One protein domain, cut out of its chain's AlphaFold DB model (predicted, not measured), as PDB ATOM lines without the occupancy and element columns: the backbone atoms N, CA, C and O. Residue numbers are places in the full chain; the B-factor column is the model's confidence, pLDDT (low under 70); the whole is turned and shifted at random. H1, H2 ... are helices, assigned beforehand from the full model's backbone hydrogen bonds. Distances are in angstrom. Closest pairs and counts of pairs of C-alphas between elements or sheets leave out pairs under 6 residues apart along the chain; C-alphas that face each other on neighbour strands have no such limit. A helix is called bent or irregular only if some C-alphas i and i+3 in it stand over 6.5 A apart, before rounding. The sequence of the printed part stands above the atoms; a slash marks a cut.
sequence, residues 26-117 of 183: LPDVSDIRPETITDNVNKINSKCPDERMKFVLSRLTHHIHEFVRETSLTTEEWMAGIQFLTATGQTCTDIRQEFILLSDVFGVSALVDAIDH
ATOM      1  N   LEU A  26     -59.318  -9.865  31.609       80.81
ATOM      2  CA  LEU A  26     -57.931 -10.317  31.464       80.81
ATOM      3  C   LEU A  26     -57.639 -10.768  30.022       80.81
ATOM      4  O   LEU A  26     -58.512 -11.344  29.374       80.81
ATOM      5  N   PRO A  27     -56.425 -10.511  29.502       85.81
ATOM      6  CA  PRO A  27     -56.022 -11.024  28.197       85.81
ATOM      7  C   PRO A  27     -55.932 -12.556  28.219       85.81
ATOM      8  O   PRO A  27     -55.586 -13.147  29.242       85.81
ATOM      9  N   ASP A  28     -56.194 -13.196  27.078       87.44
ATOM     10  CA  ASP A  28     -55.952 -14.631  26.924       87.44
ATOM     11  C   ASP A  28     -54.442 -14.918  26.925       87.44
ATOM     12  O   ASP A  28     -53.681 -14.405  26.098       87.44
ATOM     13  N   VAL A  29     -54.028 -15.731  27.893       89.69
ATOM     14  CA  VAL A  29     -52.646 -16.154  28.158       89.69
ATOM     15  C   VAL A  29     -52.554 -17.673  28.341       89.69
ATOM     16  O   VAL A  29     -51.653 -18.175  29.009       89.69
ATOM     17  N   SER A  30     -53.517 -18.411  27.781       90.62
ATOM     18  CA  SER A  30     -53.623 -19.870  27.923       90.62
ATOM     19  C   SER A  30     -52.466 -20.647  27.278       90.62
ATOM     20  O   SER A  30     -52.143 -21.747  27.724       90.62
ATOM     21  N   ASP A  31     -51.810 -20.079  26.264       93.12
ATOM     22  CA  ASP A  31     -50.611 -20.650  25.650       93.12
ATOM     23  C   ASP A  31     -49.373 -20.393  26.520       93.12
ATOM     24  O   ASP A  31     -48.829 -19.290  26.520       93.12
ATOM     25  N   ILE A  32     -48.924 -21.414  27.248       92.44
ATOM     26  CA  ILE A  32     -47.817 -21.344  28.219       92.44
ATOM     27  C   ILE A  32     -46.520 -21.989  27.717       92.44
ATOM     28  O   ILE A  32     -45.686 -22.419  28.518       92.44
ATOM     29  N   ARG A  33     -46.339 -22.107  26.400       95.31
ATOM     30  CA  ARG A  33     -45.065 -22.579  25.852       95.31
ATOM     31  C   ARG A  33     -43.939 -21.618  26.244       95.31
ATOM     32  O   ARG A  33     -44.192 -20.420  26.384       95.31
ATOM     33  N   PRO A  34     -42.692 -22.092  26.411       91.69
ATOM     34  CA  PRO A  34     -41.588 -21.230  26.810       91.69
ATOM     35  C   PRO A  34     -41.538 -19.926  26.008       91.69
ATOM     36  O   PRO A  34     -41.418 -18.866  26.612       91.69
ATOM     37  N   GLU A  35     -41.689 -19.976  24.689       93.69
ATOM     38  CA  GLU A  35     -41.655 -18.831  23.775       93.69
ATOM     39  C   GLU A  35     -42.767 -17.785  23.986       93.69
ATOM     40  O   GLU A  35     -42.572 -16.629  23.626       93.69
ATOM     41  N   THR A  36     -43.905 -18.139  24.591       95.69
ATOM     42  CA  THR A  36     -45.061 -17.233  24.747       95.69
ATOM     43  C   THR A  36     -45.172 -16.605  26.133       95.69
ATOM     44  O   THR A  36     -45.860 -15.595  26.301       95.69
ATOM     45  N   ILE A  37     -44.481 -17.157  27.137       96.69
ATOM     46  CA  ILE A  37     -44.593 -16.716  28.537       96.69
ATOM     47  C   ILE A  37     -44.231 -15.231  28.707       96.69
ATOM     48  O   ILE A  37     -44.954 -14.509  29.391       96.69
ATOM     49  N   THR A  38     -43.157 -14.743  28.075       96.75
ATOM     50  CA  THR A  38     -42.737 -13.331  28.194       96.75
ATOM     51  C   THR A  38     -43.825 -12.373  27.712       96.75
ATOM     52  O   THR A  38     -44.187 -11.429  28.419       96.75
ATOM     53  N   ASP A  39     -44.397 -12.642  26.540       95.62
ATOM     54  CA  ASP A  39     -45.459 -11.813  25.970       95.62
ATOM     55  C   ASP A  39     -46.732 -11.875  26.808       95.62
ATOM     56  O   ASP A  39     -47.402 -10.862  27.000       95.62
ATOM     57  N   ASN A  40     -47.053 -13.042  27.364       96.06
ATOM     58  CA  ASN A  40     -48.208 -13.208  28.237       96.06
ATOM     59  C   ASN A  40     -48.076 -12.416  29.544       96.06
ATOM     60  O   ASN A  40     -49.029 -11.742  29.940       96.06
ATOM     61  N   VAL A  41     -46.899 -12.418  30.178       94.88
ATOM     62  CA  VAL A  41     -46.637 -11.593  31.371       94.88
ATOM     63  C   VAL A  41     -46.755 -10.103  31.035       94.88
ATOM     64  O   VAL A  41     -47.403  -9.353  31.769       94.88
ATOM     65  N   ASN A  42     -46.216  -9.665  29.895       94.81
ATOM     66  CA  ASN A  42     -46.362  -8.282  29.436       94.81
ATOM     67  C   ASN A  42     -47.829  -7.905  29.155       94.81
ATOM     68  O   ASN A  42     -48.268  -6.819  29.534       94.81
ATOM     69  N   LYS A  43     -48.620  -8.802  28.548       93.19
ATOM     70  CA  LYS A  43     -50.061  -8.593  28.321       93.19
ATOM     71  C   LYS A  43     -50.818  -8.421  29.635       93.19
ATOM     72  O   LYS A  43     -51.611  -7.488  29.744       93.19
ATOM     73  N   ILE A  44     -50.567  -9.272  30.633       90.19
ATOM     74  CA  ILE A  44     -51.207  -9.167  31.957       90.19
ATOM     75  C   ILE A  44     -50.899  -7.808  32.599       90.19
ATOM     76  O   ILE A  44     -51.805  -7.132  33.085       90.19
ATOM     77  N   ASN A  45     -49.639  -7.374  32.537       89.44
ATOM     78  CA  ASN A  45     -49.183  -6.126  33.151       89.44
ATOM     79  C   ASN A  45     -49.478  -4.863  32.316       89.44
ATOM     80  O   ASN A  45     -49.223  -3.748  32.771       89.44
ATOM     81  N   SER A  46     -50.065  -5.003  31.121       88.31
ATOM     82  CA  SER A  46     -50.336  -3.884  30.199       88.31
ATOM     83  C   SER A  46     -51.269  -2.804  30.761       88.31
ATOM     84  O   SER A  46     -51.268  -1.680  30.263       88.31
ATOM     85  N   LYS A  47     -52.039  -3.126  31.809       86.88
ATOM     86  CA  LYS A  47     -52.977  -2.217  32.483       86.88
ATOM     87  C   LYS A  47     -52.340  -1.325  33.549       86.88
ATOM     88  O   LYS A  47     -53.063  -0.591  34.217       86.88
ATOM     89  N   CYS A  48     -51.022  -1.394  33.741       88.12
ATOM     90  CA  CYS A  48     -50.315  -0.454  34.603       88.12
ATOM     91  C   CYS A  48     -50.549   0.986  34.088       88.12
ATOM     92  O   CYS A  48     -50.204   1.260  32.936       88.12
ATOM     93  N   PRO A  49     -51.159   1.886  34.890       91.00
ATOM     94  CA  PRO A  49     -51.509   3.236  34.438       91.00
ATOM     95  C   PRO A  49     -50.290   4.161  34.332       91.00
ATOM     96  O   PRO A  49     -50.342   5.168  33.631       91.00
ATOM     97  N   ASP A  50     -49.202   3.831  35.030       95.88
ATOM     98  CA  ASP A  50     -47.930   4.532  34.917       95.88
ATOM     99  C   ASP A  50     -47.145   3.967  33.726       95.88
ATOM    100  O   ASP A  50     -46.592   2.865  33.772       95.88
ATOM    101  N   GLU A  51     -47.091   4.744  32.646       96.19
ATOM    102  CA  GLU A  51     -46.394   4.373  31.414       96.19
ATOM    103  C   GLU A  51     -44.891   4.128  31.628       96.19
ATOM    104  O   GLU A  51     -44.320   3.232  30.994       96.19
ATOM    105  N   ARG A  52     -44.238   4.873  32.535       96.38
ATOM    106  CA  ARG A  52     -42.809   4.696  32.823       96.38
ATOM    107  C   ARG A  52     -42.581   3.403  33.590       96.38
ATOM    108  O   ARG A  52     -41.705   2.628  33.204       96.38
ATOM    109  N   MET A  53     -43.377   3.145  34.623       95.38
ATOM    110  CA  MET A  53     -43.304   1.896  35.383       95.38
ATOM    111  C   MET A  53     -43.594   0.687  34.486       95.38
ATOM    112  O   MET A  53     -42.845  -0.290  34.500       95.38
ATOM    113  N   LYS A  54     -44.624   0.773  33.634       95.75
ATOM    114  CA  LYS A  54     -44.967  -0.266  32.654       95.75
ATOM    115  C   LYS A  54     -43.795  -0.583  31.728       95.75
ATOM    116  O   LYS A  54     -43.485  -1.754  31.512       95.75
ATOM    117  N   PHE A  55     -43.121   0.445  31.209       96.56
ATOM    118  CA  PHE A  55     -41.926   0.269  30.387       96.56
ATOM    119  C   PHE A  55     -40.800  -0.435  31.157       96.56
ATOM    120  O   PHE A  55     -40.253  -1.423  30.665       96.56
ATOM    121  N   VAL A  56     -40.473   0.037  32.365       97.38
ATOM    122  CA  VAL A  56     -39.392  -0.530  33.190       97.38
ATOM    123  C   VAL A  56     -39.669  -1.997  33.528       97.38
ATOM    124  O   VAL A  56     -38.814  -2.845  33.280       97.38
ATOM    125  N   LEU A  57     -40.873  -2.322  34.008       96.31
ATOM    126  CA  LEU A  57     -41.258  -3.695  34.355       96.31
ATOM    127  C   LEU A  57     -41.300  -4.620  33.135       96.31
ATOM    128  O   LEU A  57     -40.915  -5.786  33.239       96.31
ATOM    129  N   SER A  58     -41.717  -4.114  31.971       97.25
ATOM    130  CA  SER A  58     -41.700  -4.897  30.733       97.25
ATOM    131  C   SER A  58     -40.274  -5.244  30.298       97.25
ATOM    132  O   SER A  58     -39.988  -6.396  29.959       97.25
ATOM    133  N   ARG A  59     -39.342  -4.279  30.369       98.25
ATOM    134  CA  ARG A  59     -37.920  -4.527  30.085       98.25
ATOM    135  C   ARG A  59     -37.291  -5.467  31.108       98.25
ATOM    136  O   ARG A  59     -36.582  -6.383  30.702       98.25
ATOM    137  N   LEU A  60     -37.587  -5.294  32.395       97.75
ATOM    138  CA  LEU A  60     -37.109  -6.187  33.451       97.75
ATOM    139  C   LEU A  60     -37.581  -7.629  33.224       97.75
ATOM    140  O   LEU A  60     -36.764  -8.544  33.216       97.75
ATOM    141  N   THR A  61     -38.877  -7.819  32.962       97.69
ATOM    142  CA  THR A  61     -39.466  -9.135  32.653       97.69
ATOM    143  C   THR A  61     -38.746  -9.793  31.483       97.69
ATOM    144  O   THR A  61     -38.369 -10.961  31.560       97.69
ATOM    145  N   HIS A  62     -38.521  -9.036  30.405       97.56
ATOM    146  CA  HIS A  62     -37.788  -9.526  29.246       97.56
ATOM    147  C   HIS A  62     -36.375  -9.994  29.622       97.56
ATOM    148  O   HIS A  62     -36.039 -11.138  29.342       97.56
ATOM    149  N   HIS A  63     -35.577  -9.166  30.301       98.44
ATOM    150  CA  HIS A  63     -34.196  -9.522  30.644       98.44
ATOM    151  C   HIS A  63     -34.094 -10.685  31.644       98.44
ATOM    152  O   HIS A  63     -33.222 -11.535  31.484       98.44
ATOM    153  N   ILE A  64     -35.007 -10.789  32.619       98.06
ATOM    154  CA  ILE A  64     -35.065 -11.945  33.532       98.06
ATOM    155  C   ILE A  64     -35.391 -13.228  32.758       98.06
ATOM    156  O   ILE A  64     -34.757 -14.258  32.973       98.06
ATOM    157  N   HIS A  65     -36.371 -13.187  31.850       98.12
ATOM    158  CA  HIS A  65     -36.731 -14.366  31.062       98.12
ATOM    159  C   HIS A  65     -35.615 -14.776  30.096       98.12
ATOM    160  O   HIS A  65     -35.380 -15.971  29.933       98.12
ATOM    161  N   GLU A  66     -34.914 -13.818  29.486       98.25
ATOM    162  CA  GLU A  66     -33.744 -14.120  28.656       98.25
ATOM    163  C   GLU A  66     -32.625 -14.760  29.482       98.25
ATOM    164  O   GLU A  66     -32.120 -15.794  29.067       98.25
ATOM    165  N   PHE A  67     -32.328 -14.261  30.689       98.31
ATOM    166  CA  PHE A  67     -31.364 -14.902  31.595       98.31
ATOM    167  C   PHE A  67     -31.742 -16.359  31.912       98.31
ATOM    168  O   PHE A  67     -30.901 -17.255  31.840       98.31
ATOM    169  N   VAL A  68     -33.021 -16.626  32.207       98.25
ATOM    170  CA  VAL A  68     -33.523 -17.989  32.466       98.25
ATOM    171  C   VAL A  68     -33.337 -18.901  31.250       98.25
ATOM    172  O   VAL A  68     -32.930 -20.054  31.406       98.25
ATOM    173  N   ARG A  69     -33.619 -18.409  30.036       97.50
ATOM    174  CA  ARG A  69     -33.445 -19.184  28.793       97.50
ATOM    175  C   ARG A  69     -31.979 -19.424  28.468       97.50
ATOM    176  O   ARG A  69     -31.612 -20.553  28.159       97.50
ATOM    177  N   GLU A  70     -31.167 -18.374  28.532       98.12
ATOM    178  CA  GLU A  70     -29.738 -18.394  28.214       98.12
ATOM    179  C   GLU A  70     -28.996 -19.401  29.093       98.12
ATOM    180  O   GLU A  70     -28.183 -20.179  28.601       98.12
ATOM    181  N   THR A  71     -29.332 -19.435  30.383       98.12
ATOM    182  CA  THR A  71     -28.717 -20.348  31.355       98.12
ATOM    183  C   THR A  71     -29.366 -21.729  31.395       98.12
ATOM    184  O   THR A  71     -28.804 -22.640  31.992       98.12
ATOM    185  N   SER A  72     -30.531 -21.910  30.759       97.62
ATOM    186  CA  SER A  72     -31.365 -23.111  30.924       97.62
ATOM    187  C   SER A  72     -31.632 -23.434  32.403       97.62
ATOM    188  O   SER A  72     -31.528 -24.588  32.817       97.62
ATOM    189  N   LEU A  73     -31.963 -22.395  33.183       98.06
ATOM    190  CA  LEU A  73     -32.054 -22.442  34.644       98.06
ATOM    191  C   LEU A  73     -32.916 -23.616  35.129       98.06
ATOM    192  O   LEU A  73     -34.096 -23.737  34.776       98.06
ATOM    193  N   THR A  74     -32.337 -24.472  35.965       98.44
ATOM    194  CA  THR A  74     -33.040 -25.637  36.509       98.44
ATOM    195  C   THR A  74     -33.957 -25.253  37.671       98.44
ATOM    196  O   THR A  74     -33.821 -24.201  38.295       98.44
ATOM    197  N   THR A  75     -34.900 -26.133  38.018       98.12
ATOM    198  CA  THR A  75     -35.774 -25.928  39.185       98.12
ATOM    199  C   THR A  75     -34.991 -25.851  40.500       98.12
ATOM    200  O   THR A  75     -35.391 -25.115  41.398       98.12
ATOM    201  N   GLU A  76     -33.884 -26.589  40.620       98.62
ATOM    202  CA  GLU A  76     -33.032 -26.573  41.812       98.62
ATOM    203  C   GLU A  76     -32.295 -25.235  41.954       98.62
ATOM    204  O   GLU A  76     -32.381 -24.602  43.005       98.62
ATOM    205  N   GLU A  77     -31.662 -24.750  40.882       98.69
ATOM    206  CA  GLU A  77     -30.983 -23.446  40.866       98.69
ATOM    207  C   GLU A  77     -31.968 -22.292  41.073       98.69
ATOM    208  O   GLU A  77     -31.692 -21.364  41.834       98.69
ATOM    209  N   TRP A  78     -33.151 -22.369  40.456       98.44
ATOM    210  CA  TRP A  78     -34.225 -21.408  40.690       98.44
ATOM    211  C   TRP A  78     -34.633 -21.370  42.167       98.44
ATOM    212  O   TRP A  78     -34.720 -20.289  42.753       98.44
ATOM    213  N   MET A  79     -34.839 -22.530  42.797       98.50
ATOM    214  CA  MET A  79     -35.193 -22.604  44.216       98.50
ATOM    215  C   MET A  79     -34.072 -22.057  45.109       98.50
ATOM    216  O   MET A  79     -34.357 -21.333  46.063       98.50
ATOM    217  N   ALA A  80     -32.809 -22.337  44.783       98.69
ATOM    218  CA  ALA A  80     -31.664 -21.761  45.483       98.69
ATOM    219  C   ALA A  80     -31.643 -20.225  45.374       98.69
ATOM    220  O   ALA A  80     -31.461 -19.541  46.381       98.69
ATOM    221  N   GLY A  81     -31.922 -19.667  44.191       98.25
ATOM    222  CA  GLY A  81     -32.063 -18.221  43.991       98.25
ATOM    223  C   GLY A  81     -33.206 -17.608  44.810       98.25
ATOM    224  O   GLY A  81     -33.032 -16.564  45.436       98.25
ATOM    225  N   ILE A  82     -34.362 -18.278  44.883       98.50
ATOM    226  CA  ILE A  82     -35.485 -17.845  45.733       98.50
ATOM    227  C   ILE A  82     -35.097 -17.852  47.216       98.50
ATOM    228  O   ILE A  82     -35.414 -16.903  47.938       98.50
ATOM    229  N   GLN A  83     -34.398 -18.888  47.681       98.69
ATOM    230  CA  GLN A  83     -33.913 -18.965  49.062       98.69
ATOM    231  C   GLN A  83     -32.890 -17.868  49.365       98.69
ATOM    232  O   GLN A  83     -32.977 -17.244  50.420       98.69
ATOM    233  N   PHE A  84     -31.985 -17.579  48.426       98.69
ATOM    234  CA  PHE A  84     -31.034 -16.476  48.534       98.69
ATOM    235  C   PHE A  84     -31.751 -15.130  48.694       98.69
ATOM    236  O   PHE A  84     -31.538 -14.450  49.691       98.69
ATOM    237  N   LEU A  85     -32.682 -14.788  47.793       98.50
ATOM    238  CA  LEU A  85     -33.448 -13.533  47.872       98.50
ATOM    239  C   LEU A  85     -34.301 -13.442  49.146       98.50
ATOM    240  O   LEU A  85     -34.462 -12.363  49.716       98.50
ATOM    241  N   THR A  86     -34.826 -14.577  49.613       98.50
ATOM    242  CA  THR A  86     -35.556 -14.653  50.884       98.50
ATOM    243  C   THR A  86     -34.634 -14.337  52.060       98.50
ATOM    244  O   THR A  86     -34.994 -13.521  52.907       98.50
ATOM    245  N   ALA A  87     -33.440 -14.934  52.103       98.50
ATOM    246  CA  ALA A  87     -32.450 -14.674  53.145       98.50
ATOM    247  C   ALA A  87     -31.951 -13.220  53.111       98.50
ATOM    248  O   ALA A  87     -31.853 -12.596  54.166       98.50
ATOM    249  N   THR A  88     -31.719 -12.652  51.920       98.31
ATOM    250  CA  THR A  88     -31.409 -11.224  51.733       98.31
ATOM    251  C   THR A  88     -32.495 -10.357  52.368       98.31
ATOM    252  O   THR A  88     -32.200  -9.542  53.238       98.31
ATOM    253  N   GLY A  89     -33.765 -10.584  52.019       97.75
ATOM    254  CA  GLY A  89     -34.882  -9.816  52.575       97.75
ATOM    255  C   GLY A  89     -35.055  -9.974  54.088       97.75
ATOM    256  O   GLY A  89     -35.326  -8.994  54.773       97.75
ATOM    257  N   GLN A  90     -34.861 -11.181  54.628       98.25
ATOM    258  CA  GLN A  90     -34.930 -11.448  56.074       98.25
ATOM    259  C   GLN A  90     -33.773 -10.834  56.867       98.25
ATOM    260  O   GLN A  90     -33.877 -10.672  58.081       98.25
ATOM    261  N   THR A  91     -32.672 -10.518  56.190       97.44
ATOM    262  CA  THR A  91     -31.485  -9.900  56.783       97.44
ATOM    263  C   THR A  91     -31.605  -8.375  56.855       97.44
ATOM    264  O   THR A  91     -30.895  -7.741  57.639       97.44
ATOM    265  N   CYS A  92     -32.514  -7.779  56.076       96.44
ATOM    266  CA  CYS A  92     -32.802  -6.353  56.161       96.44
ATOM    267  C   CYS A  92     -33.372  -5.974  57.539       96.44
ATOM    268  O   CYS A  92     -34.260  -6.642  58.073       96.44
ATOM    269  N   THR A  93     -32.898  -4.859  58.082       94.25
ATOM    270  CA  THR A  93     -33.393  -4.218  59.309       94.25
ATOM    271  C   THR A  93     -33.530  -2.712  59.075       94.25
ATOM    272  O   THR A  93     -33.144  -2.211  58.020       94.25
ATOM    273  N   ASP A  94     -34.027  -1.965  60.064       89.25
ATOM    274  CA  ASP A  94     -34.154  -0.501  59.967       89.25
ATOM    275  C   ASP A  94     -32.809   0.211  59.729       89.25
ATOM    276  O   ASP A  94     -32.781   1.304  59.171       89.25
ATOM    277  N   ILE A  95     -31.697  -0.422  60.119       85.62
ATOM    278  CA  ILE A  95     -30.333   0.111  59.971       85.62
ATOM    279  C   ILE A  95     -29.495  -0.643  58.928       85.62
ATOM    280  O   ILE A  95     -28.347  -0.288  58.688       85.62
ATOM    281  N   ARG A  96     -30.031  -1.714  58.329       90.00
ATOM    282  CA  ARG A  96     -29.310  -2.544  57.356       90.00
ATOM    283  C   ARG A  96     -30.184  -2.825  56.147       90.00
ATOM    284  O   ARG A  96     -31.149  -3.577  56.239       90.00
ATOM    285  N   GLN A  97     -29.796  -2.298  54.991       93.81
ATOM    286  CA  GLN A  97     -30.482  -2.551  53.724       93.81
ATOM    287  C   GLN A  97     -29.720  -3.553  52.855       93.81
ATOM    288  O   GLN A  97     -28.939  -3.184  51.982       93.81
ATOM    289  N   GLU A  98     -29.980  -4.846  53.061       96.31
ATOM    290  CA  GLU A  98     -29.262  -5.918  52.356       96.31
ATOM    291  C   GLU A  98     -29.526  -5.929  50.844       96.31
ATOM    292  O   GLU A  98     -28.657  -6.315  50.070       96.31
ATOM    293  N   PHE A  99     -30.691  -5.460  50.386       97.19
ATOM    294  CA  PHE A  99     -30.950  -5.312  48.949       97.19
ATOM    295  C   PHE A  99     -30.130  -4.185  48.303       97.19
ATOM    296  O   PHE A  99     -29.778  -4.306  47.130       97.19
ATOM    297  N   ILE A 100     -29.788  -3.127  49.051       93.56
ATOM    298  CA  ILE A 100     -28.856  -2.091  48.577       93.56
ATOM    299  C   ILE A 100     -27.445  -2.682  48.493       93.56
ATOM    300  O   ILE A 100     -26.802  -2.572  47.456       93.56
ATOM    301  N   LEU A 101     -27.014  -3.424  49.514       94.19
ATOM    302  CA  LEU A 101     -25.712  -4.099  49.495       94.19
ATOM    303  C   LEU A 101     -25.604  -5.140  48.372       94.19
ATOM    304  O   LEU A 101     -24.581  -5.242  47.701       94.19
ATOM    305  N   LEU A 102     -26.677  -5.886  48.103       96.25
ATOM    306  CA  LEU A 102     -26.732  -6.800  46.964       96.25
ATOM    307  C   LEU A 102     -26.640  -6.048  45.626       96.25
ATOM    308  O   LEU A 102     -25.994  -6.523  44.692       96.25
ATOM    309  N   SER A 103     -27.260  -4.866  45.533       95.75
ATOM    310  CA  SER A 103     -27.121  -3.969  44.381       95.75
ATOM    311  C   SER A 103     -25.667  -3.521  44.188       95.75
ATOM    312  O   SER A 103     -25.196  -3.507  43.049       95.75
ATOM    313  N   ASP A 104     -24.939  -3.225  45.268       93.12
ATOM    314  CA  ASP A 104     -23.511  -2.881  45.218       93.12
ATOM    315  C   ASP A 104     -22.660  -4.056  44.714       93.12
ATOM    316  O   ASP A 104     -21.818  -3.873  43.835       93.12
ATOM    317  N   VAL A 105     -22.930  -5.283  45.181       94.56
ATOM    318  CA  VAL A 105     -22.233  -6.507  44.727       94.56
ATOM    319  C   VAL A 105     -22.395  -6.732  43.221       94.56
ATOM    320  O   VAL A 105     -21.449  -7.144  42.551       94.56
ATOM    321  N   PHE A 106     -23.577  -6.448  42.672       95.94
ATOM    322  CA  PHE A 106     -23.824  -6.539  41.230       95.94
ATOM    323  C   PHE A 106     -23.411  -5.284  40.444       95.94
ATOM    324  O   PHE A 106     -23.555  -5.265  39.221       95.94
ATOM    325  N   GLY A 107     -22.915  -4.235  41.109       94.75
ATOM    326  CA  GLY A 107     -22.552  -2.958  40.487       94.75
ATOM    327  C   GLY A 107     -23.745  -2.138  39.980       94.75
ATOM    328  O   GLY A 107     -23.563  -1.193  39.211       94.75
ATOM    329  N   VAL A 108     -24.971  -2.482  40.385       95.75
ATOM    330  CA  VAL A 108     -26.201  -1.823  39.921       95.75
ATOM    331  C   VAL A 108     -26.298  -0.399  40.464       95.75
ATOM    332  O   VAL A 108     -26.661   0.506  39.720       95.75
ATOM    333  N   SER A 109     -25.929  -0.178  41.724       93.25
ATOM    334  CA  SER A 109     -25.938   1.151  42.355       93.25
ATOM    335  C   SER A 109     -24.984   2.115  41.650       93.25
ATOM    336  O   SER A 109     -25.389   3.212  41.276       93.25
ATOM    337  N   ALA A 110     -23.754   1.675  41.378       91.75
ATOM    338  CA  ALA A 110     -22.766   2.453  40.634       91.75
ATOM    339  C   ALA A 110     -23.220   2.741  39.194       91.75
ATOM    340  O   ALA A 110     -23.036   3.848  38.692       91.75
ATOM    341  N   LEU A 111     -23.852   1.767  38.527       94.38
ATOM    342  CA  LEU A 111     -24.392   1.966  37.183       94.38
ATOM    343  C   LEU A 111     -25.541   2.985  37.166       94.38
ATOM    344  O   LEU A 111     -25.604   3.810  36.256       94.38
ATOM    345  N   VAL A 112     -26.447   2.933  38.148       94.00
ATOM    346  CA  VAL A 112     -27.538   3.909  38.282       94.00
ATOM    347  C   VAL A 112     -26.972   5.308  38.512       94.00
ATOM    348  O   VAL A 112     -27.361   6.223  37.789       94.00
ATOM    349  N   ASP A 113     -26.022   5.458  39.439       91.12
ATOM    350  CA  ASP A 113     -25.386   6.746  39.731       91.12
ATOM    351  C   ASP A 113     -24.697   7.340  38.494       91.12
ATOM    352  O   ASP A 113     -24.934   8.490  38.139       91.12
ATOM    353  N   ALA A 114     -23.941   6.533  37.743       91.00
ATOM    354  CA  ALA A 114     -23.265   6.995  36.531       91.00
ATOM    355  C   ALA A 114     -24.228   7.437  35.410       91.00
ATOM    356  O   ALA A 114     -23.880   8.304  34.602       91.00
ATOM    357  N   ILE A 115     -25.419   6.831  35.324       92.75
ATOM    358  CA  ILE A 115     -26.454   7.201  34.345       92.75
ATOM    359  C   ILE A 115     -27.169   8.490  34.764       92.75
ATOM    360  O   ILE A 115     -27.450   9.325  33.902       92.75
ATOM    361  N   ASP A 116     -27.482   8.638  36.052       92.44
ATOM    362  CA  ASP A 116     -28.256   9.768  36.584       92.44
ATOM    363  C   ASP A 116     -27.390  11.023  36.794       92.44
ATOM    364  O   ASP A 116     -27.834  12.147  36.555       92.44
ATOM    365  N   HIS A 117     -26.111  10.829  37.129       89.44
ATOM    366  CA  HIS A 117     -25.128  11.879  37.405       89.44
ATOM    367  C   HIS A 117     -23.902  11.786  36.478       89.44
ATOM    368  O   HIS A 117     -22.767  11.625  36.938       89.44
TER     369      HIS A 117
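This is residues 26 to 117 of the 183 residues of an uncharacterized protein of Thanatephorus cucumeris (strain AG1-IB / isolate 7/3/14) (UniProt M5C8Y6). The model is a loose, open V: the long helix H2, with H1 folded back beside it as a helical hairpin, makes one arm, and H3 leads away from the end of H2 as the other. At the far end of H3 the short helix H4 folds back, and H5 turns off it at a corner, leaving an open space between H2 and the pair H4 and H5. The printed part has 92 residues with five named helices, H1 to H5 in order along the chain, and no named strand; the class is all helix. The whole is loose, with a radius of gyration of the C-alphas of 16.2 A, and spans 44 by 36 by 25 A.

H2, the longest helix, holds residues 51 to 71 and is 30.4 A long, from C-alpha 51 at (-46.394, 4.373, 31.414) to C-alpha 71 at (-28.717, -20.348, 31.355). Before it, H1 holds residues 34 to 45 and is 18.1 A long; it is irregular, with C-alphas 35 and 38 standing 7.1 A apart. H3 holds residues 75 to 91, 24.2 A. H4 holds residues 98 to 105, and H5 residues 108 to 116, ending at C-alpha 116 at (-28.256, 9.768, 36.584).

H2 touches H1 at a shallow tilt of 18 degrees, opposite ways, a hairpin; their closest C-alphas, of Asn 42 and Ser 58, are 5.9 A apart. H2 and H3 are apart. H3 touches H4 with residues 88 to 91 alone, at a steep tilt of 63 degrees, opposite ways; the closest C-alphas, of Thr 88 and Glu 98, are 5.8 A apart. H4 and H5 only just touch, with 3 pairs of C-alphas within 8 A, and only at the corner; they are about perpendicular at 76 degrees, with C-alphas 103 and 109 closest at 5.6 A. Every O i to N i+4 pair is within hydrogen-bond range in H2, H3, H4 and H5; in H1 6 of 8 are.

The C-alphas farthest apart, of Asp 31 and Ile 95, are 44.9 A apart. Residues 79 to 84 of H3 stand free. The printed part has no cut and no long link, and no printed residue is under 70 in pLDDT.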